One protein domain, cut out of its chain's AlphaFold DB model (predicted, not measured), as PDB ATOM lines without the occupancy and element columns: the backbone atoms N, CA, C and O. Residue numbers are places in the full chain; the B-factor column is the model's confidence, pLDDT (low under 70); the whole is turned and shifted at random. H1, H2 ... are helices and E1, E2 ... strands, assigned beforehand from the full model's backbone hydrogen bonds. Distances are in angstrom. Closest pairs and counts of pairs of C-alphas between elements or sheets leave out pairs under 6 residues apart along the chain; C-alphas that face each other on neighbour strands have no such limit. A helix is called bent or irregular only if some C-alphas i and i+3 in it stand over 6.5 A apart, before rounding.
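AT A GLANCE: This is residues 4 to 165 of the 166 residues of an uncharacterized protein of Candidatus Planktophila sulfonica (UniProt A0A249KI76). A strongly twisted, curled wall of four antiparallel strands, E1 to E4, has one long helix, H4, over one face, with H3 on the same face crossing H4; the opposite face is bare of named helices. H1 and H2 pack on H4, H7 packs on H2, and the small pair H5 and H6 is reached by a long stretch, residues 112 to 135, with no named element. The printed part has 162 residues, with seven named helices and four named strands in the order H1 H2 H3 E1 E2 E3 E4 H4 H5 H6 H7; the sheet's order is E1 - E2 - E3 - E4, and the class is mixed, helices and strands. It is compact, with a radius of gyration of the C-alphas of 15.6 A, and rounded, with spans of 43 by 39 by 31 A.

HOW THE PARTS SIT: E1, residues 46 to 51, E2, residues 54 to 61, E3, residues 64 to 71, and E4, residues 82 to 85, form a meander, each strand the antiparallel neighbour of the one before. E1 and E2 are a hairpin, with N 47 and O 58 within hydrogen-bond range at 2.9 A. E2 and E3 are a hairpin too, with N 57 and O 68 at 2.9 A, and so are E3 and E4, with N 65 and O 84 at 2.8 A. E1 and E4 are the edge strands. H4, residues 90 to 111, and H3, residues 31 to 44, are on the same face of the sheet, in two layers, helices on one face of a sheet. H3 has a height over the sheet of 9.7 A; it lies over E1 and, only just, with 3 of its C-alphas, over E2, and runs along the strands, at 12 degrees to E1 on the local plane. H4 is the hub, touching three other helices. With residues 94 to 101 alone it touches H3, about perpendicular at 75 degrees; the closest C-alphas, of Tyr 34 and Lys 98, are 5.3 A apart. With residues 98 to 106 alone it touches H2, residues 16 to 29, at a steep tilt of 47 degrees, opposite ways; the closest C-alphas, of Leu 27 and Ser 102, are 5.4 A apart. With residues 109 to 111 alone it touches H1, residues 4 to 13; the closest C-alphas, of Gly 11 and Gly 110, are 3.9 A apart. H7, residues 157 to 164, touches H2, the closest C-alphas being those of Ala 21 and Leu 160 at 5.3 A. H5, residues 136 to 139, touches H6, residues 144 to 153, the closest C-alphas being those of Ser 139 and Gly 147 at 4.3 A; H4 is apart from H6. In H2, H3, H4 and H7 every O i to N i+4 pair is within hydrogen-bond range, in H1 4 of 6 and in H6 5 of 6, while H5 is too short for such a pair.

IN THESE COORDINATES: H4 is 30.8 A long, from C-alpha 90 at (126.426, 143.049, 148.927) to C-alpha 111 at (130.443, 112.934, 143.669). E3 measures 23.8 A, E2 22.3 A, H3 20.0 A and H2 19.8 A. H1 begins at C-alpha 4, (117.149, 113.366, 152.159), and is irregular, with C-alphas 9 and 12 9.2 A apart. H7 ends at C-alpha 164, (110.238, 118.140, 153.168).

THE WHOLE: The two C-alphas farthest apart, of Arg 88 and Lys 117, are 44.8 A apart, and the first and last printed C-alphas, of Phe 4 and Thr 165, 9.3 A. The printed part has no cut. The link from H4 to H5, 24 residues, is long; that from E3 to E4 is short, and the others are tight. The mean pLDDT of the printed part is 87.1, and residues 115 to 124 and 153 to 157 are under 70.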
ATOM      1  N   PHE A   4     115.881 112.642 152.203       84.00
ATOM      2  CA  PHE A   4     117.149 113.366 152.159       84.00
ATOM      3  C   PHE A   4     118.352 112.449 152.445       84.00
ATOM      4  O   PHE A   4     119.328 112.488 151.699       84.00
ATOM      5  N   GLU A   5     118.274 111.578 153.455       83.50
ATOM      6  CA  GLU A   5     119.321 110.582 153.744       83.50
ATOM      7  C   GLU A   5     119.515 109.602 152.576       83.50
ATOM      8  O   GLU A   5     120.646 109.238 152.249       83.50
ATOM      9  N   GLU A   6     118.433 109.221 151.893       82.88
ATOM     10  CA  GLU A   6     118.507 108.440 150.652       82.88
ATOM     11  C   GLU A   6     119.236 109.200 149.539       82.88
ATOM     12  O   GLU A   6     120.069 108.616 148.838       82.88
ATOM     13  N   CYS A   7     118.993 110.506 149.400       84.12
ATOM     14  CA  CYS A   7     119.712 111.333 148.431       84.12
ATOM     15  C   CYS A   7     121.213 111.411 148.748       84.12
ATOM     16  O   CYS A   7     122.039 111.293 147.840       84.12
ATOM     17  N   LEU A   8     121.570 111.547 150.031       85.19
ATOM     18  CA  LEU A   8     122.963 111.548 150.489       85.19
ATOM     19  C   LEU A   8     123.678 110.214 150.222       85.19
ATOM     20  O   LEU A   8     124.892 110.201 150.024       85.19
ATOM     21  N   ALA A   9     122.948 109.096 150.219       83.12
ATOM     22  CA  ALA A   9     123.493 107.772 149.929       83.12
ATOM     23  C   ALA A   9     123.565 107.464 148.421       83.12
ATOM     24  O   ALA A   9     124.485 106.784 147.978       83.12
ATOM     25  N   THR A  10     122.611 107.961 147.630       82.25
ATOM     26  CA  THR A  10     122.483 107.657 146.193       82.25
ATOM     27  C   THR A  10     123.601 108.284 145.348       82.25
ATOM     28  O   THR A  10     124.104 107.652 144.416       82.25
ATOM     29  N   GLY A  11     124.020 109.512 145.669       82.50
ATOM     30  CA  GLY A  11     125.120 110.204 144.990       82.50
ATOM     31  C   GLY A  11     124.949 110.310 143.471       82.50
ATOM     32  O   GLY A  11     124.023 110.963 142.992       82.50
ATOM     33  N   LEU A  12     125.849 109.676 142.708       79.25
ATOM     34  CA  LEU A  12     125.922 109.766 141.240       79.25
ATOM     35  C   LEU A  12     124.629 109.328 140.536       79.25
ATOM     36  O   LEU A  12     124.336 109.793 139.438       79.25
ATOM     37  N   TRP A  13     123.855 108.446 141.167       82.75
ATOM     38  CA  TRP A  13     122.638 107.871 140.593       82.75
ATOM     39  C   TRP A  13     121.408 108.774 140.732       82.75
ATOM     40  O   TRP A  13     120.320 108.389 140.310       82.75
ATOM     41  N   LEU A  14     121.564 109.969 141.310       85.06
ATOM     42  CA  LEU A  14     120.488 110.949 141.374       85.06
ATOM     43  C   LEU A  14     120.125 111.435 139.967       85.06
ATOM     44  O   LEU A  14     120.975 111.961 139.238       85.06
ATOM     45  N   THR A  15     118.846 111.325 139.606       87.56
ATOM     46  CA  THR A  15     118.347 111.859 138.331       87.56
ATOM     47  C   THR A  15     118.458 113.390 138.298       87.56
ATOM     48  O   THR A  15     118.538 114.034 139.354       87.56
ATOM     49  N   PRO A  16     118.449 114.030 137.114       86.31
ATOM     50  CA  PRO A  16     118.454 115.491 137.013       86.31
ATOM     51  C   PRO A  16     117.337 116.166 137.825       86.31
ATOM     52  O   PRO A  16     117.564 117.199 138.458       86.31
ATOM     53  N   GLU A  17     116.149 115.562 137.868       86.00
ATOM     54  CA  GLU A  17     114.988 116.039 138.625       86.00
ATOM     55  C   GLU A  17     115.241 115.944 140.131       86.00
ATOM     56  O   GLU A  17     114.987 116.902 140.863       86.00
ATOM     57  N   GLN A  18     115.819 114.830 140.596       88.88
ATOM     58  CA  GLN A  18     116.204 114.648 141.996       88.88
ATOM     59  C   GLN A  18     117.292 115.641 142.414       88.88
ATOM     60  O   GLN A  18     117.157 116.294 143.450       88.88
ATOM     61  N   ARG A  19     118.330 115.842 141.589       90.94
ATOM     62  CA  ARG A  19     119.383 116.846 141.837       90.94
ATOM     63  C   ARG A  19     118.802 118.260 141.895       90.94
ATOM     64  O   ARG A  19     119.168 119.044 142.770       90.94
ATOM     65  N   GLN A  20     117.858 118.587 141.012       91.00
ATOM     66  CA  GLN A  20     117.190 119.886 141.028       91.00
ATOM     67  C   GLN A  20     116.293 120.065 142.265       91.00
ATOM     68  O   GLN A  20     116.265 121.151 142.856       91.00
ATOM     69  N   ALA A  21     115.544 119.037 142.659       90.19
ATOM     70  CA  ALA A  21     114.715 119.068 143.859       90.19
ATOM     71  C   ALA A  21     115.579 119.232 145.117       90.19
ATOM     72  O   ALA A  21     115.275 120.082 145.953       90.19
ATOM     73  N   LEU A  22     116.702 118.513 145.188       91.94
ATOM     74  CA  LEU A  22     117.698 118.628 146.248       91.94
ATOM     75  C   LEU A  22     118.279 120.045 146.328       91.94
ATOM     76  O   LEU A  22     118.310 120.631 147.405       91.94
ATOM     77  N   TYR A  23     118.632 120.651 145.190       94.31
ATOM     78  CA  TYR A  23     119.067 122.051 145.130       94.31
ATOM     79  C   TYR A  23     118.014 123.017 145.704       94.31
ATOM     80  O   TYR A  23     118.337 123.922 146.478       94.31
ATOM     81  N   LYS A  24     116.739 122.847 145.327       92.44
ATOM     82  CA  LYS A  24     115.634 123.689 145.820       92.44
ATOM     83  C   LYS A  24     115.415 123.491 147.325       92.44
ATOM     84  O   LYS A  24     115.178 124.471 148.028       92.44
ATOM     85  N   TYR A  25     115.501 122.248 147.798       92.19
ATOM     86  CA  TYR A  25     115.391 121.892 149.210       92.19
ATOM     87  C   TYR A  25     116.517 122.525 150.032       92.19
ATOM     88  O   TYR A  25     116.229 123.326 150.915       92.19
ATOM     89  N   LEU A  26     117.782 122.284 149.670       94.25
ATOM     90  CA  LEU A  26     118.951 122.834 150.364       94.25
ATOM     91  C   LEU A  26     118.940 124.366 150.392       94.25
ATOM     92  O   LEU A  26     119.234 124.969 151.421       94.25
ATOM     93  N   LEU A  27     118.565 125.014 149.283       94.94
ATOM     94  CA  LEU A  27     118.473 126.475 149.213       94.94
ATOM     95  C   LEU A  27     117.422 127.048 150.174       94.94
ATOM     96  O   LEU A  27     117.599 128.159 150.673       94.94
ATOM     97  N   SER A  28     116.329 126.314 150.390       93.19
ATOM     98  CA  SER A  28     115.258 126.690 151.311       93.19
ATOM     99  C   SER A  28     115.668 126.429 152.759       93.19
ATOM    100  O   SER A  28     115.610 127.340 153.577       93.19
ATOM    101  N   GLU A  29     116.104 125.206 153.052       93.50
ATOM    102  CA  GLU A  29     116.377 124.721 154.406       93.50
ATOM    103  C   GLU A  29     117.606 125.402 155.016       93.50
ATOM    104  O   GLU A  29     117.570 125.930 156.121       93.50
ATOM    105  N   LYS A  30     118.693 125.494 154.245       96.12
ATOM    106  CA  LYS A  30     119.969 126.067 154.698       96.12
ATOM    107  C   LYS A  30     120.070 127.560 154.380       96.12
ATOM    108  O   LYS A  30     121.161 128.117 154.347       96.12
ATOM    109  N   SER A  31     118.943 128.231 154.127       93.94
ATOM    110  CA  SER A  31     118.883 129.627 153.669       93.94
ATOM    111  C   SER A  31     119.640 130.604 154.580       93.94
ATOM    112  O   SER A  31     120.381 131.454 154.069       93.94
ATOM    113  N   GLU A  32     119.440 130.513 155.898       97.12
ATOM    114  CA  GLU A  32     120.105 131.397 156.865       97.12
ATOM    115  C   GLU A  32     121.557 130.982 157.099       97.12
ATOM    116  O   GLU A  32     122.442 131.833 157.031       97.12
ATOM    117  N   LEU A  33     121.831 129.679 157.196       97.44
ATOM    118  CA  LEU A  33     123.202 129.167 157.261       97.44
ATOM    119  C   LEU A  33     124.037 129.639 156.060       97.44
ATOM    120  O   LEU A  33     125.155 130.113 156.211       97.44
ATOM    121  N   TYR A  34     123.487 129.590 154.845       98.19
ATOM    122  CA  TYR A  34     124.168 130.086 153.652       98.19
ATOM    123  C   TYR A  34     124.387 131.596 153.660       98.19
ATOM    124  O   TYR A  34     125.342 132.074 153.049       98.19
ATOM    125  N   LYS A  35     123.520 132.364 154.322       98.19
ATOM    126  CA  LYS A  35     123.723 133.803 154.495       98.19
ATOM    127  C   LYS A  35     124.896 134.064 155.439       98.19
ATOM    128  O   LYS A  35     125.741 134.892 155.113       98.19
ATOM    129  N   GLU A  36     124.983 133.339 156.549       98.00
ATOM    130  CA  GLU A  36     126.115 133.410 157.480       98.00
ATOM    131  C   GLU A  36     127.422 132.985 156.801       98.00
ATOM    132  O   GLU A  36     128.395 133.739 156.804       98.00
ATOM    133  N   SER A  37     127.413 131.846 156.105       97.88
ATOM    134  CA  SER A  37     128.532 131.371 155.285       97.88
ATOM    135  C   SER A  37     128.956 132.391 154.228       97.88
ATOM    136  O   SER A  37     130.147 132.596 154.011       97.88
ATOM    137  N   ALA A  38     128.005 133.080 153.589       97.88
ATOM    138  CA  ALA A  38     128.318 134.110 152.602       97.88
ATOM    139  C   ALA A  38     129.050 135.292 153.247       97.88
ATOM    140  O   ALA A  38     130.046 135.763 152.704       97.88
ATOM    141  N   LEU A  39     128.589 135.753 154.412       98.00
ATOM    142  CA  LEU A  39     129.244 136.830 155.156       98.00
ATOM    143  C   LEU A  39     130.647 136.421 155.622       98.00
ATOM    144  O   LEU A  39     131.589 137.202 155.478       98.00
ATOM    145  N   LEU A  40     130.807 135.192 156.114       97.88
ATOM    146  CA  LEU A  40     132.107 134.648 156.506       97.88
ATOM    147  C   LEU A  40     133.069 134.567 155.321       97.88
ATOM    148  O   LEU A  40     134.195 135.044 155.435       97.88
ATOM    149  N   LEU A  41     132.623 134.032 154.181       98.06
ATOM    150  CA  LEU A  41     133.442 133.923 152.974       98.06
ATOM    151  C   LEU A  41     133.871 135.303 152.458       98.06
ATOM    152  O   LEU A  41     135.042 135.500 152.149       98.06
ATOM    153  N   LEU A  42     132.955 136.275 152.424       96.88
ATOM    154  CA  LEU A  42     133.260 137.650 152.014       96.88
ATOM    155  C   LEU A  42     134.242 138.352 152.963       96.88
ATOM    156  O   LEU A  42     134.996 139.213 152.523       96.88
ATOM    157  N   THR A  43     134.233 137.992 154.248       96.56
ATOM    158  CA  THR A  43     135.108 138.592 155.267       96.56
ATOM    159  C   THR A  43     136.490 137.940 155.297       96.56
ATOM    160  O   THR A  43     137.495 138.626 155.442       96.56
ATOM    161  N   ARG A  44     136.550 136.608 155.190       96.94
ATOM    162  CA  ARG A  44     137.781 135.817 155.361       96.94
ATOM    163  C   ARG A  44     138.486 135.498 154.045       96.94
ATOM    164  O   ARG A  44     139.631 135.064 154.066       96.94
ATOM    165  N   GLY A  45     137.794 135.634 152.916       97.06
ATOM    166  CA  GLY A  45     138.289 135.245 151.595       97.06
ATOM    167  C   GLY A  45     138.285 133.734 151.337       97.06
ATOM    168  O   GLY A  45     138.429 133.322 150.193       97.06
ATOM    169  N   SER A  46     138.077 132.900 152.357       97.00
ATOM    170  CA  SER A  46     137.914 131.452 152.213       97.00
ATOM    171  C   SER A  46     136.957 130.883 153.261       97.00
ATOM    172  O   SER A  46     136.758 131.464 154.334       97.00
ATOM    173  N   LEU A  47     136.331 129.754 152.934       97.50
ATOM    174  CA  LEU A  47     135.424 129.021 153.813       97.50
ATOM    175  C   LEU A  47     135.481 127.533 153.476       97.50
ATOM    176  O   LEU A  47     135.328 127.170 152.315       97.50
ATOM    177  N   SER A  48     135.625 126.678 154.486       96.31
ATOM    178  CA  SER A  48     135.477 125.232 154.317       96.31
ATOM    179  C   SER A  48     134.208 124.732 154.996       96.31
ATOM    180  O   SER A  48     133.864 125.180 156.093       96.31
ATOM    181  N   THR A  49     133.500 123.827 154.327       96.19
ATOM    182  CA  THR A  49     132.301 123.156 154.836       96.19
ATOM    183  C   THR A  49     132.358 121.668 154.509       96.19
ATOM    184  O   THR A  49     133.212 121.213 153.749       96.19
ATOM    185  N   GLN A  50     131.445 120.890 155.087       94.19
ATOM    186  CA  GLN A  50     131.319 119.464 154.806       94.19
ATOM    187  C   GLN A  50     129.871 119.111 154.475       94.19
ATOM    188  O   GLN A  50     128.936 119.669 155.058       94.19
ATOM    189  N   ILE A  51     129.688 118.179 153.542       92.94
ATOM    190  CA  ILE A  51     128.396 117.549 153.269       92.94
ATOM    191  C   ILE A  51     128.591 116.148 152.700       92.94
ATOM    192  O   ILE A  51     129.480 115.928 151.882       92.94
ATOM    193  N   ALA A  52     127.744 115.200 153.108       90.25
ATOM    194  CA  ALA A  52     127.936 113.782 152.802       90.25
ATOM    195  C   ALA A  52     129.371 113.337 153.164       90.25
ATOM    196  O   ALA A  52     129.817 113.600 154.277       90.25
ATOM    197  N   ASN A  53     130.097 112.711 152.235       91.31
ATOM    198  CA  ASN A  53     131.513 112.374 152.397       91.31
ATOM    199  C   ASN A  53     132.447 113.382 151.706       91.31
ATOM    200  O   ASN A  53     133.588 113.036 151.390       91.31
ATOM    201  N   ALA A  54     131.977 114.605 151.449       91.31
ATOM    202  CA  ALA A  54     132.754 115.668 150.827       91.31
ATOM    203  C   ALA A  54     133.209 116.722 151.841       91.31
ATOM    204  O   ALA A  54     132.419 117.209 152.652       91.31
ATOM    205  N   GLU A  55     134.454 117.160 151.696       94.06
ATOM    206  CA  GLU A  55     134.911 118.461 152.174       94.06
ATOM    207  C   GLU A  55     134.884 119.438 151.005       94.06
ATOM    208  O   GLU A  55     135.393 119.138 149.922       94.06
ATOM    209  N   ILE A  56     134.283 120.602 151.220       95.88
ATOM    210  CA  ILE A  56     134.187 121.675 150.240       95.88
ATOM    211  C   ILE A  56     135.082 122.818 150.701       95.88
ATOM    212  O   ILE A  56     135.072 123.192 151.877       95.88
ATOM    213  N   LEU A  57     135.836 123.387 149.765       96.94
ATOM    214  CA  LEU A  57     136.595 124.611 149.956       96.94
ATOM    215  C   LEU A  57     136.073 125.676 148.994       96.94
ATOM    216  O   LEU A  57     136.091 125.499 147.778       96.94
ATOM    217  N   TYR A  58     135.613 126.787 149.559       97.88
ATOM    218  CA  TYR A  58     135.269 128.002 148.837       97.88
ATOM    219  C   TYR A  58     136.391 129.018 148.993       97.88
ATOM    220  O   TYR A  58     136.853 129.260 150.111       97.88
ATOM    221  N   SER A  59     136.749 129.672 147.894       97.56
ATOM    222  CA  SER A  59     137.818 130.671 147.866       97.56
ATOM    223  C   SER A  59     137.394 131.884 147.049       97.56
ATOM    224  O   SER A  59     136.716 131.752 146.031       97.56
ATOM    225  N   ILE A  60     137.795 133.073 147.496       97.25
ATOM    226  CA  ILE A  60     137.661 134.327 146.760       97.25
ATOM    227  C   ILE A  60     139.035 134.738 146.250       97.25
ATOM    228  O   ILE A  60     139.957 134.965 147.030       97.25
ATOM    229  N   ASN A  61     139.137 134.919 144.939       95.50
ATOM    230  CA  ASN A  61     140.252 135.603 144.306       95.50
ATOM    231  C   ASN A  61     139.708 136.813 143.540       95.50
ATOM    232  O   ASN A  61     138.968 136.660 142.567       95.50
ATOM    233  N   GLN A  62     140.043 138.021 144.000       91.94
ATOM    234  CA  GLN A  62     139.469 139.277 143.505       91.94
ATOM    235  C   GLN A  62     137.931 139.288 143.627       91.94
ATOM    236  O   GLN A  62     137.403 139.364 144.733       91.94
ATOM    237  N   SER A  63     137.201 139.226 142.508       93.50
ATOM    238  CA  SER A  63     135.738 139.108 142.466       93.50
ATOM    239  C   SER A  63     135.250 137.685 142.214       93.50
ATOM    240  O   SER A  63     134.050 137.430 142.327       93.50
ATOM    241  N   ARG A  64     136.147 136.756 141.883       97.12
ATOM    242  CA  ARG A  64     135.799 135.390 141.512       97.12
ATOM    243  C   ARG A  64     135.727 134.518 142.753       97.12
ATOM    244  O   ARG A  64     136.702 134.383 143.484       97.12
ATOM    245  N   VAL A  65     134.568 133.910 142.961       97.69
ATOM    246  CA  VAL A  65     134.377 132.852 143.952       97.69
ATOM    247  C   VAL A  65     134.468 131.528 143.223       97.69
ATOM    248  O   VAL A  65     133.743 131.321 142.250       97.69
ATOM    249  N   SER A  66     135.316 130.635 143.701       97.00
ATOM    250  CA  SER A  66     135.452 129.272 143.204       97.00
ATOM    251  C   SER A  66     135.065 128.260 144.277       97.00
ATOM    252  O   SER A  66     135.005 128.590 145.467       97.00
ATOM    253  N   PHE A  67     134.779 127.028 143.854       95.19
ATOM    254  CA  PHE A  67     134.751 125.899 144.771       95.19
ATOM    255  C   PHE A  67     135.522 124.700 144.230       95.19
ATOM    256  O   PHE A  67     135.514 124.400 143.030       95.19
ATOM    257  N   GLU A  68     136.124 123.999 145.176       94.12
ATOM    258  CA  GLU A  68     136.793 122.719 145.019       94.12
ATOM    259  C   GLU A  68     136.219 121.763 146.064       94.12
ATOM    260  O   GLU A  68     135.722 122.192 147.115       94.12
ATOM    261  N   CYS A  69     136.268 120.460 145.804       93.00
ATOM    262  CA  CYS A  69     135.915 119.487 146.826       93.00
ATOM    263  C   CYS A  69     136.799 118.247 146.780       93.00
ATOM    264  O   CYS A  69     137.438 117.934 145.776       93.00
ATOM    265  N   ARG A  70     136.841 117.540 147.904       90.44
ATOM    266  CA  ARG A  70     137.501 116.243 148.037       90.44
ATOM    267  C   ARG A  70     136.663 115.308 148.875       90.44
ATOM    268  O   ARG A  70     135.805 115.746 149.638       90.44
ATOM    269  N   LYS A  71     136.979 114.021 148.796       90.00
ATOM    270  CA  LYS A  71     136.510 113.058 149.786       90.00
ATOM    271  C   LYS A  71     137.121 113.387 151.152       90.00
ATOM    272  O   LYS A  71     138.302 113.719 151.220       90.00
ATOM    273  N   ILE A  72     136.349 113.250 152.229       88.06
ATOM    274  CA  ILE A  72     136.861 113.367 153.605       88.06
ATOM    275  C   ILE A  72     138.068 112.437 153.790       88.06
ATOM    276  O   ILE A  72     138.017 111.258 153.435       88.06
ATOM    277  N   GLY A  73     139.163 112.991 154.320       81.88
ATOM    278  CA  GLY A  73     140.436 112.282 154.495       81.88
ATOM    279  C   GLY A  73     141.229 112.038 153.202       81.88
ATOM    280  O   GLY A  73     142.264 111.380 153.246       81.88
ATOM    281  N   GLY A  74     140.764 112.546 152.057       82.19
ATOM    282  CA  GLY A  74     141.511 112.535 150.801       82.19
ATOM    283  C   GLY A  74     142.700 113.497 150.834       82.19
ATOM    284  O   GLY A  74     142.642 114.542 151.483       82.19
ATOM    285  N   ALA A  75     143.773 113.143 150.120       77.94
ATOM    286  CA  ALA A  75     145.001 113.937 150.081       77.94
ATOM    287  C   ALA A  75     144.769 115.308 149.423       77.94
ATOM    288  O   ALA A  75     144.970 116.339 150.064       77.94
ATOM    289  N   ASP A  76     144.243 115.309 148.196       83.06
ATOM    290  CA  ASP A  76     144.149 116.508 147.368       83.06
ATOM    291  C   ASP A  76     142.700 116.928 147.102       83.06
ATOM    292  O   ASP A  76     141.791 116.097 146.986       83.06
ATOM    293  N   PHE A  77     142.498 118.241 146.990       83.75
ATOM    294  CA  PHE A  77     141.283 118.812 146.419       83.75
ATOM    295  C   PHE A  77     141.207 118.540 144.917       83.75
ATOM    296  O   PHE A  77     142.220 118.373 144.235       83.75
ATOM    297  N   SER A  78     139.983 118.482 144.394       84.31
ATOM    298  CA  SER A  78     139.761 118.505 142.954       84.31
ATOM    299  C   SER A  78     140.355 119.772 142.332       84.31
ATOM    300  O   SER A  78     140.559 120.781 143.002       84.31
ATOM    301  N   GLN A  79     140.510 119.776 141.008       86.31
ATOM    302  CA  GLN A  79     140.572 121.046 140.281       86.31
ATOM    303  C   GLN A  79     139.289 121.859 140.524       86.31
ATOM    304  O   GLN A  79     138.263 121.298 140.926       86.31
ATOM    305  N   GLU A  80     139.336 123.166 140.255       90.88
ATOM    306  CA  GLU A  80     138.166 124.042 140.350       90.88
ATOM    307  C   GLU A  80     136.967 123.441 139.598       90.88
ATOM    308  O   GLU A  80     137.043 123.175 138.397       90.88
ATOM    309  N   ILE A  81     135.845 123.257 140.300       90.81
ATOM    310  CA  ILE A  81     134.652 122.617 139.731       90.81
ATOM    311  C   ILE A  81     133.703 123.664 139.148       90.81
ATOM    312  O   ILE A  81     133.193 123.509 138.035       90.81
ATOM    313  N   ARG A  82     133.435 124.741 139.895       93.38
ATOM    314  CA  ARG A  82     132.655 125.892 139.417       93.38
ATOM    315  C   ARG A  82     133.190 127.188 139.990       93.38
ATOM    316  O   ARG A  82     133.747 127.224 141.083       93.38
ATOM    317  N   ASN A  83     132.878 128.263 139.281       96.31
ATOM    318  CA  ASN A  83     133.095 129.618 139.742       96.31
ATOM    319  C   ASN A  83     131.893 130.522 139.449       96.31
ATOM    320  O   ASN A  83     131.039 130.223 138.608       96.31
ATOM    321  N   ILE A  84     131.839 131.641 140.165       96.94
ATOM    322  CA  ILE A  84     130.957 132.767 139.891       96.94
ATOM    323  C   ILE A  84     131.695 134.086 140.112       96.94
ATOM    324  O   ILE A  84     132.531 134.206 140.999       96.94
ATOM    325  N   GLU A  85     131.300 135.116 139.369       97.06
ATOM    326  CA  GLU A  85     131.771 136.485 139.609       97.06
ATOM    327  C   GLU A  85     130.856 137.243 140.573       97.06
ATOM    328  O   GLU A  85     129.628 137.247 140.418       97.06
ATOM    329  N   LEU A  86     131.432 137.923 141.553       96.62
ATOM    330  CA  LEU A  86     130.727 138.831 142.445       96.62
ATOM    331  C   LEU A  86     130.633 140.231 141.831       96.62
ATOM    332  O   LEU A  86     131.518 140.697 141.122       96.62
ATOM    333  N   GLY A  87     129.522 140.910 142.104       94.50
ATOM    334  CA  GLY A  87     129.327 142.305 141.724       94.50
ATOM    335  C   GLY A  87     129.661 143.261 142.867       94.50
ATOM    336  O   GLY A  87     130.199 142.880 143.902       94.50
ATOM    337  N   ARG A  88     129.254 144.523 142.716       93.81
ATOM    338  CA  ARG A  88     129.465 145.569 143.736       93.81
ATOM    339  C   ARG A  88     128.430 145.568 144.868       93.81
ATOM    340  O   ARG A  88     128.644 146.187 145.900       93.81
ATOM    341  N   SER A  89     127.277 144.925 144.672       96.94
ATOM    342  CA  SER A  89     126.159 144.984 145.621       96.94
ATOM    343  C   SER A  89     126.179 143.794 146.577       96.94
ATOM    344  O   SER A  89     125.940 142.663 146.154       96.94
ATOM    345  N   LEU A  90     126.374 144.066 147.872       94.94
ATOM    346  CA  LEU A  90     126.426 143.049 148.927       94.94
ATOM    347  C   LEU A  90     125.185 142.145 148.936       94.94
ATOM    348  O   LEU A  90     125.310 140.927 148.879       94.94
ATOM    349  N   ASN A  91     123.981 142.722 148.909       96.50
ATOM    350  CA  ASN A  91     122.736 141.944 148.932       96.50
ATOM    351  C   ASN A  91     122.598 141.019 147.711       96.50
ATOM    352  O   ASN A  91     122.129 139.884 147.831       96.50
ATOM    353  N   ARG A  92     123.030 141.480 146.526       96.12
ATOM    354  CA  ARG A  92     123.037 140.647 145.312       96.12
ATOM    355  C   ARG A  92     124.083 139.539 145.411       96.12
ATOM    356  O   ARG A  92     123.782 138.409 145.036       96.12
ATOM    357  N   ASN A  93     125.261 139.845 145.951       97.31
ATOM    358  CA  ASN A  93     126.330 138.873 146.167       97.31
ATOM    359  C   ASN A  93     125.900 137.788 147.154       97.31
ATOM    360  O   ASN A  93     126.025 136.617 146.828       97.31
ATOM    361  N   ILE A  94     125.298 138.150 148.291       98.00
ATOM    362  CA  ILE A  94     124.761 137.186 149.264       98.00
ATOM    363  C   ILE A  94     123.728 136.275 148.596       98.00
ATOM    364  O   ILE A  94     123.816 135.056 148.707       98.00
ATOM    365  N   LYS A  95     122.774 136.833 147.840       97.38
ATOM    366  CA  LYS A  95     121.788 136.019 147.111       97.38
ATOM    367  C   LYS A  95     122.455 135.054 146.124       97.38
ATOM    368  O   LYS A  95     122.051 133.895 146.049       97.38
ATOM    369  N   LYS A  96     123.462 135.524 145.381       97.00
ATOM    370  CA  LYS A  96     124.214 134.717 144.411       97.00
ATOM    371  C   LYS A  96     125.011 133.607 145.105       97.00
ATOM    372  O   LYS A  96     124.973 132.470 144.652       97.00
ATOM    373  N   LEU A  97     125.647 133.917 146.232       98.19
ATOM    374  CA  LEU A  97     126.395 132.969 147.057       98.19
ATOM    375  C   LEU A  97     125.492 131.879 147.633       98.19
ATOM    376  O   LEU A  97     125.841 130.713 147.545       98.19
ATOM    377  N   LYS A  98     124.286 132.209 148.112       98.31
ATOM    378  CA  LYS A  98     123.317 131.196 148.572       98.31
ATOM    379  C   LYS A  98     122.963 130.182 147.478       98.31
ATOM    380  O   LYS A  98     122.913 128.982 147.728       98.31
ATOM    381  N   GLN A  99     122.727 130.665 146.256       97.62
ATOM    382  CA  GLN A  99     122.466 129.801 145.099       97.62
ATOM    383  C   GLN A  99     123.696 128.967 144.732       97.62
ATOM    384  O   GLN A  99     123.568 127.780 144.437       97.62
ATOM    385  N   PHE A 100     124.876 129.580 144.783       97.75
ATOM    386  CA  PHE A 100     126.142 128.915 144.517       97.75
ATOM    387  C   PHE A 100     126.417 127.795 145.522       97.75
ATOM    388  O   PHE A 100     126.629 126.667 145.098       97.75
ATOM    389  N   PHE A 101     126.312 128.053 146.827       98.12
ATOM    390  CA  PHE A 101     126.519 127.046 147.870       98.12
ATOM    391  C   PHE A 101     125.573 125.860 147.720       98.12
ATOM    392  O   PHE A 101     126.039 124.726 147.696       98.12
ATOM    393  N   SER A 102     124.278 126.112 147.501       97.19
ATOM    394  CA  SER A 102     123.315 125.033 147.259       97.19
ATOM    395  C   SER A 102     123.696 124.171 146.049       97.19
ATOM    396  O   SER A 102     123.642 122.946 146.110       97.19
ATOM    397  N   GLN A 103     124.134 124.794 144.951       97.12
ATOM    398  CA  GLN A 103     124.606 124.055 143.779       97.12
ATOM    399  C   GLN A 103     125.859 123.223 144.089       97.12
ATOM    400  O   GLN A 103     125.919 122.058 143.700       97.12
ATOM    401  N   CYS A 104     126.837 123.807 144.787       95.81
ATOM    402  CA  CYS A 104     128.086 123.136 145.148       95.81
ATOM    403  C   CYS A 104     127.828 121.926 146.046       95.81
ATOM    404  O   CYS A 104     128.437 120.882 145.850       95.81
ATOM    405  N   GLU A 105     126.895 122.041 146.992       96.00
ATOM    406  CA  GLU A 105     126.495 120.927 147.847       96.00
ATOM    407  C   GLU A 105     125.833 119.792 147.055       96.00
ATOM    408  O   GLU A 105     126.153 118.630 147.286       96.00
ATOM    409  N   VAL A 106     124.980 120.095 146.069       95.00
ATOM    410  CA  VAL A 106     124.419 119.057 145.182       95.00
ATOM    411  C   VAL A 106     125.502 118.369 144.356       95.00
ATOM    412  O   VAL A 106     125.471 117.149 144.186       95.00
ATOM    413  N   ASP A 107     126.462 119.132 143.840       93.94
ATOM    414  CA  ASP A 107     127.583 118.563 143.094       93.94
ATOM    415  C   ASP A 107     128.478 117.712 144.007       93.94
ATOM    416  O   ASP A 107     128.864 116.610 143.624       93.94
ATOM    417  N   ALA A 108     128.735 118.150 145.239       92.88
ATOM    418  CA  ALA A 108     129.487 117.390 146.231       92.88
ATOM    419  C   ALA A 108     128.781 116.081 146.624       92.88
ATOM    420  O   ALA A 108     129.418 115.032 146.616       92.88
ATOM    421  N   ILE A 109     127.467 116.108 146.878       92.00
ATOM    422  CA  ILE A 109     126.665 114.910 147.182       92.00
ATOM    423  C   ILE A 109     126.714 113.912 146.020       92.00
ATOM    424  O   ILE A 109     126.901 112.717 146.240       92.00
ATOM    425  N   GLY A 110     126.586 114.398 144.781       89.12
ATOM    426  CA  GLY A 110     126.651 113.554 143.586       89.12
ATOM    427  C   GLY A 110     127.990 112.825 143.429       89.12
ATOM    428  O   GLY A 110     128.020 111.685 142.970       89.12
ATOM    429  N   ASN A 111     129.089 113.463 143.838       88.19
ATOM    430  CA  ASN A 111     130.443 112.934 143.669       88.19
ATOM    431  C   ASN A 111     130.978 112.183 144.892       88.19
ATOM    432  O   ASN A 111     131.801 111.292 144.732       88.19
ATOM    433  N   PHE A 112     130.504 112.486 146.102       88.69
ATOM    434  CA  PHE A 112     130.983 111.864 147.339       88.69
ATOM    435  C   PHE A 112     129.818 111.505 148.285       88.69
ATOM    436  O   PHE A 112     129.666 112.116 149.349       88.69
ATOM    437  N   PRO A 113     128.983 110.508 147.932       86.75
ATOM    438  CA  PRO A 113     127.870 110.069 148.777       86.75
ATOM    439  C   PRO A 113     128.328 109.409 150.087       86.75
ATOM    440  O   PRO A 113     129.428 108.858 150.169       86.75
ATOM    441  N   VAL A 114     127.451 109.407 151.101       84.25
ATOM    442  CA  VAL A 114     127.697 108.839 152.448       84.25
ATOM    443  C   VAL A 114     127.969 107.334 152.394       84.25
ATOM    444  O   VAL A 114     128.862 106.830 153.071       84.25
ATOM    445  N   GLN A 115     127.228 106.612 151.552       68.31
ATOM    446  CA  GLN A 115     127.426 105.190 151.302       68.31
ATOM    447  C   GLN A 115     127.745 105.003 149.826       68.31
ATOM    448  O   GLN A 115     126.845 104.912 148.995       68.31
ATOM    449  N   ALA A 116     129.025 104.885 149.484       56.53
ATOM    450  CA  ALA A 116     129.400 104.315 148.199       56.53
ATOM    451  C   ALA A 116     129.069 102.810 148.234       56.53
ATOM    452  O   ALA A 116     129.956 101.978 148.391       56.53
ATOM    453  N   LYS A 117     127.778 102.439 148.137       49.38
ATOM    454  CA  LYS A 117     127.345 101.030 147.996       49.38
ATOM    455  C   LYS A 117     127.994 100.364 146.777       49.38
ATOM    456  O   LYS A 117     128.023  99.144 146.677       49.38
ATOM    457  N   ILE A 118     128.505 101.180 145.859       53.00
ATOM    458  CA  ILE A 118     129.220 100.792 144.656       53.00
ATOM    459  C   ILE A 118     130.592 101.482 144.713       53.00
ATOM    460  O   ILE A 118     130.626 102.703 144.909       53.00
ATOM    461  N   PRO A 119     131.710 100.750 144.546       50.47
ATOM    462  CA  PRO A 119     133.025 101.351 144.365       50.47
ATOM    463  C   PRO A 119     132.966 102.356 143.212       50.47
ATOM    464  O   PRO A 119     132.660 101.996 142.076       50.47
ATOM    465  N   GLN A 120     133.203 103.632 143.506       54.94
ATOM    466  CA  GLN A 120     133.292 104.646 142.466       54.94
ATOM    467  C   GLN A 120     134.694 104.600 141.864       54.94
ATOM    468  O   GLN A 120     135.633 105.155 142.423       54.94
ATOM    469  N   ASP A 121     134.809 103.947 140.712       51.59
ATOM    470  CA  ASP A 121     136.007 103.972 139.861       51.59
ATOM    471  C   ASP A 121     135.913 105.097 138.804       51.59
ATOM    472  O   ASP A 121     136.477 105.039 137.709       51.59
ATOM    473  N   VAL A 122     135.116 106.134 139.099       51.31
ATOM    474  CA  VAL A 122     134.892 107.260 138.191       51.31
ATOM    475  C   VAL A 122     136.053 108.234 138.335       51.31
ATOM    476  O   VAL A 122     136.144 108.999 139.293       51.31
ATOM    477  N   LYS A 123     136.949 108.221 137.350       59.66
ATOM    478  CA  LYS A 123     137.995 109.235 137.198       59.66
ATOM    479  C   LYS A 123     137.360 110.550 136.726       59.66
ATOM    480  O   LYS A 123     137.250 110.783 135.526       59.66
ATOM    481  N   GLY A 124     136.914 111.395 137.658       68.88
ATOM    482  CA  GLY A 124     136.440 112.758 137.375       68.88
ATOM    483  C   GLY A 124     135.232 113.199 138.206       68.88
ATOM    484  O   GLY A 124     134.603 112.395 138.884       68.88
ATOM    485  N   ILE A 125     134.905 114.494 138.135       80.06
ATOM    486  CA  ILE A 125     133.756 115.093 138.828       80.06
ATOM    487  C   ILE A 125     132.550 115.151 137.874       80.06
ATOM    488  O   ILE A 125     132.601 115.794 136.825       80.06
ATOM    489  N   ASN A 126     131.436 114.520 138.247       82.88
ATOM    490  CA  ASN A 126     130.161 114.585 137.536       82.88
ATOM    491  C   ASN A 126     129.332 115.802 137.983       82.88
ATOM    492  O   ASN A 126     128.719 115.815 139.058       82.88
ATOM    493  N   ILE A 127     129.258 116.810 137.117       85.88
ATOM    494  CA  ILE A 127     128.428 118.002 137.313       85.88
ATOM    495  C   ILE A 127     127.506 118.257 136.123       85.88
ATOM    496  O   ILE A 127     127.820 117.925 134.980       85.88
ATOM    497  N   SER A 128     126.374 118.916 136.375       84.81
ATOM    498  CA  SER A 128     125.560 119.468 135.291       84.81
ATOM    499  C   SER A 128     126.313 120.594 134.572       84.81
ATOM    500  O   SER A 128     126.934 121.444 135.221       84.81
ATOM    501  N   LYS A 129     126.203 120.653 133.235       86.56
ATOM    502  CA  LYS A 129     126.811 121.721 132.419       86.56
ATOM    503  C   LYS A 129     126.402 123.109 132.914       86.56
ATOM    504  O   LYS A 129     127.254 123.955 133.162       86.56
ATOM    505  N   PHE A 130     125.100 123.319 133.091       88.00
ATOM    506  CA  PHE A 130     124.549 124.547 133.652       88.00
ATOM    507  C   PHE A 130     124.103 124.309 135.102       88.00
ATOM    508  O   PHE A 130     123.504 123.265 135.387       88.00
ATOM    509  N   PRO A 131     124.376 125.242 136.027       91.69
ATOM    510  CA  PRO A 131     123.861 125.158 137.386       91.69
ATOM    511  C   PRO A 131     122.356 125.468 137.417       91.69
ATOM    512  O   PRO A 131     121.848 126.217 136.584       91.69
ATOM    513  N   PHE A 132     121.626 124.953 138.407       91.31
ATOM    514  CA  PHE A 132     120.159 125.046 138.472       91.31
ATOM    515  C   PHE A 132     119.623 126.468 138.712       91.31
ATOM    516  O   PHE A 132     118.436 126.744 138.509       91.31
ATOM    517  N   TYR A 133     120.472 127.395 139.163       89.38
ATOM    518  CA  TYR A 133     120.109 128.810 139.229       89.38
ATOM    519  C   TYR A 133     120.189 129.518 137.872       89.38
ATOM    520  O   TYR A 133     119.564 130.573 137.730       89.38
ATOM    521  N   ASP A 134     120.905 128.958 136.892       87.81
ATOM    522  CA  ASP A 134     120.999 129.517 135.547       87.81
ATOM    523  C   ASP A 134     119.749 129.175 134.727       87.81
ATOM    524  O   ASP A 134     119.204 128.073 134.792       87.81
ATOM    525  N   LEU A 135     119.273 130.139 133.944       84.94
ATOM    526  CA  LEU A 135     118.149 129.932 133.037       84.94
ATOM    527  C   LEU A 135     118.539 129.043 131.854       84.94
ATOM    528  O   LEU A 135     117.667 128.363 131.312       84.94
ATOM    529  N   ASP A 136     119.825 128.992 131.506       85.94
ATOM    530  CA  ASP A 136     120.318 128.141 130.424       85.94
ATOM    531  C   ASP A 136     120.215 126.643 130.750       85.94
ATOM    532  O   ASP A 136     120.099 125.833 129.832       85.94
ATOM    533  N   TYR A 137     120.114 126.275 132.037       86.06
ATOM    534  CA  TYR A 137     119.734 124.917 132.448       86.06
ATOM    535  C   TYR A 137     118.354 124.523 131.904       86.06
ATOM    536  O   TYR A 137     118.153 123.407 131.449       86.06
ATOM    537  N   TYR A 138     117.390 125.444 131.930       82.62
ATOM    538  CA  TYR A 138     116.005 125.150 131.557       82.62
ATOM    539  C   TYR A 138     115.768 125.227 130.047       82.62
ATOM    540  O   TYR A 138     114.809 124.649 129.540       82.62
ATOM    541  N   SER A 139     116.603 125.963 129.317       83.81
ATOM    542  CA  SER A 139     116.500 126.100 127.863       83.81
ATOM    543  C   SER A 139     117.445 125.183 127.092       83.81
ATOM    544  O   SER A 139     117.413 125.220 125.865       83.81
ATOM    545  N   ASP A 140     118.279 124.397 127.774       84.00
ATOM    546  CA  ASP A 140     119.405 123.672 127.173       84.00
ATOM    547  C   ASP A 140     120.330 124.609 126.377       84.00
ATOM    548  O   ASP A 140     120.775 124.299 125.272       84.00
ATOM    549  N   GLY A 141     120.566 125.815 126.904       81.25
ATOM    550  CA  GLY A 141     121.357 126.855 126.243       81.25
ATOM    551  C   GLY A 141     120.657 127.568 125.078       81.25
ATOM    552  O   GLY A 141     121.271 128.408 124.427       81.25
ATOM    553  N   LYS A 142     119.365 127.313 124.821       82.50
ATOM    554  CA  LYS A 142     118.573 128.004 123.778       82.50
ATOM    555  C   LYS A 142     118.118 129.415 124.186       82.50
ATOM    556  O   LYS A 142     117.201 129.974 123.587       82.50
ATOM    557  N   GLY A 143     118.739 129.988 125.217       81.31
ATOM    558  CA  GLY A 143     118.532 131.362 125.666       81.31
ATOM    559  C   GLY A 143     117.647 131.517 126.905       81.31
ATOM    560  O   GLY A 143     116.787 130.692 127.233       81.31
ATOM    561  N   LYS A 144     117.851 132.642 127.598       82.06
ATOM    562  CA  LYS A 144     117.302 132.915 128.936       82.06
ATOM    563  C   LYS A 144     115.787 133.116 128.968       82.06
ATOM    564  O   LYS A 144     115.151 132.735 129.947       82.06
ATOM    565  N   PHE A 145     115.196 133.674 127.910       80.88
ATOM    566  CA  PHE A 145     113.743 133.873 127.830       80.88
ATOM    567  C   PHE A 145     112.991 132.536 127.817       80.88
ATOM    568  O   PHE A 145     112.107 132.306 128.642       80.88
ATOM    569  N   LEU A 146     113.407 131.611 126.943       79.31
ATOM    570  CA  LEU A 146     112.843 130.263 126.891       79.31
ATOM    571  C   LEU A 146     113.076 129.517 128.214       79.31
ATOM    572  O   LEU A 146     112.190 128.809 128.697       79.31
ATOM    573  N   GLY A 147     114.246 129.726 128.826       81.19
ATOM    574  CA  GLY A 147     114.592 129.161 130.127       81.19
ATOM    575  C   GLY A 147     113.648 129.621 131.236       81.19
ATOM    576  O   GLY A 147     113.201 128.808 132.042       81.19
ATOM    577  N   LEU A 148     113.262 130.900 131.241       81.75
ATOM    578  CA  LEU A 148     112.305 131.437 132.208       81.75
ATOM    579  C   LEU A 148     110.928 130.771 132.077       81.75
ATOM    580  O   LEU A 148     110.382 130.319 133.081       81.75
ATOM    581  N   ILE A 149     110.403 130.644 130.852       77.94
ATOM    582  CA  ILE A 149     109.105 129.994 130.591       77.94
ATOM    583  C   ILE A 149     109.121 128.536 131.066       77.94
ATOM    584  O   ILE A 149     108.183 128.069 131.714       77.94
ATOM    585  N   ARG A 150     110.194 127.802 130.761       80.25
ATOM    586  CA  ARG A 150     110.322 126.386 131.130       80.25
ATOM    587  C   ARG A 150     110.534 126.188 132.630       80.25
ATOM    588  O   ARG A 150     109.950 125.273 133.201       80.25
ATOM    589  N   LYS A 151     111.278 127.077 133.292       80.62
ATOM    590  CA  LYS A 151     111.468 127.059 134.751       80.62
ATOM    591  C   LYS A 151     110.152 127.144 135.519       80.62
ATOM    592  O   LYS A 151     110.010 126.485 136.542       80.62
ATOM    593  N   TRP A 152     109.199 127.929 135.019       71.88
ATOM    594  CA  TRP A 152     107.868 128.041 135.619       71.88
ATOM    595  C   TRP A 152     107.051 126.749 135.496       71.88
ATOM    596  O   TRP A 152     106.270 126.440 136.390       71.88
ATOM    597  N   LYS A 153     107.257 125.973 134.425       68.00
ATOM    598  CA  LYS A 153     106.585 124.682 134.209       68.00
ATOM    599  C   LYS A 153     107.235 123.530 134.988       68.00
ATOM    600  O   LYS A 153     106.528 122.636 135.426       68.00
ATOM    601  N   ALA A 154     108.549 123.578 135.213       65.62
ATOM    602  CA  ALA A 154     109.343 122.541 135.894       65.62
ATOM    603  C   ALA A 154     109.212 122.538 137.437       65.62
ATOM    604  O   ALA A 154     110.164 122.257 138.175       65.62
ATOM    605  N   ALA A 155     108.053 122.925 137.966       58.78
ATOM    606  CA  ALA A 155     107.787 122.848 139.393       58.78
ATOM    607  C   ALA A 155     107.387 121.412 139.764       58.78
ATOM    608  O   ALA A 155     106.215 121.159 140.032       58.78
ATOM    609  N   ASP A 156     108.353 120.488 139.803       60.62
ATOM    610  CA  ASP A 156     108.138 119.145 140.360       60.62
ATOM    611  C   ASP A 156     107.913 119.237 141.869       60.62
ATOM    612  O   ASP A 156     108.826 119.146 142.696       60.62
ATOM    613  N   LYS A 157     106.653 119.501 142.222       69.31
ATOM    614  CA  LYS A 157     106.186 119.641 143.600       69.31
ATOM    615  C   LYS A 157     106.306 118.326 144.357       69.31
ATOM    616  O   LYS A 157     106.512 118.372 145.563       69.31
ATOM    617  N   GLU A 158     106.213 117.181 143.687       72.81
ATOM    618  CA  GLU A 158     106.163 115.879 144.356       72.81
ATOM    619  C   GLU A 158     107.493 115.510 145.032       72.81
ATOM    620  O   GLU A 158     107.520 115.286 146.240       72.81
ATOM    621  N   ILE A 159     108.614 115.529 144.297       74.56
ATOM    622  CA  ILE A 159     109.945 115.208 144.851       74.56
ATOM    623  C   ILE A 159     110.342 116.229 145.927       74.56
ATOM    624  O   ILE A 159     110.863 115.870 146.980       74.56
ATOM    625  N   LEU A 160     110.036 117.513 145.703       75.31
ATOM    626  CA  LEU A 160     110.275 118.563 146.693       75.31
ATOM    627  C   LEU A 160     109.450 118.350 147.972       75.31
ATOM    628  O   LEU A 160     109.918 118.663 149.062       75.31
ATOM    629  N   THR A 161     108.226 117.836 147.845       77.88
ATOM    630  CA  THR A 161     107.375 117.511 148.997       77.88
ATOM    631  C   THR A 161     107.957 116.328 149.763       77.88
ATOM    632  O   THR A 161     108.088 116.433 150.977       77.88
ATOM    633  N   LYS A 162     108.419 115.280 149.065       78.81
ATOM    634  CA  LYS A 162     109.104 114.124 149.672       78.81
ATOM    635  C   LYS A 162     110.358 114.518 150.459       78.81
ATOM    636  O   LYS A 162     110.587 113.986 151.534       78.81
ATOM    637  N   LEU A 163     111.143 115.481 149.963       77.62
ATOM    638  CA  LEU A 163     112.313 116.016 150.682       77.62
ATOM    639  C   LEU A 163     111.946 116.804 151.951       77.62
ATOM    640  O   LEU A 163     112.782 116.955 152.834       77.62
ATOM    641  N   ARG A 164     110.723 117.341 152.029       80.50
ATOM    642  CA  ARG A 164     110.238 118.140 153.168       80.50
ATOM    643  C   ARG A 164     109.500 117.312 154.214       80.50
ATOM    644  O   ARG A 164     109.371 117.761 155.347       80.50
ATOM    645  N   THR A 165     108.975 116.153 153.834       74.19
ATOM    646  CA  THR A 165     108.360 115.195 154.754       74.19
ATOM    647  C   THR A 165     109.452 114.366 155.424       74.19
ATOM    648  O   THR A 165     110.213 113.695 154.728       74.19
TER     649      THR A 165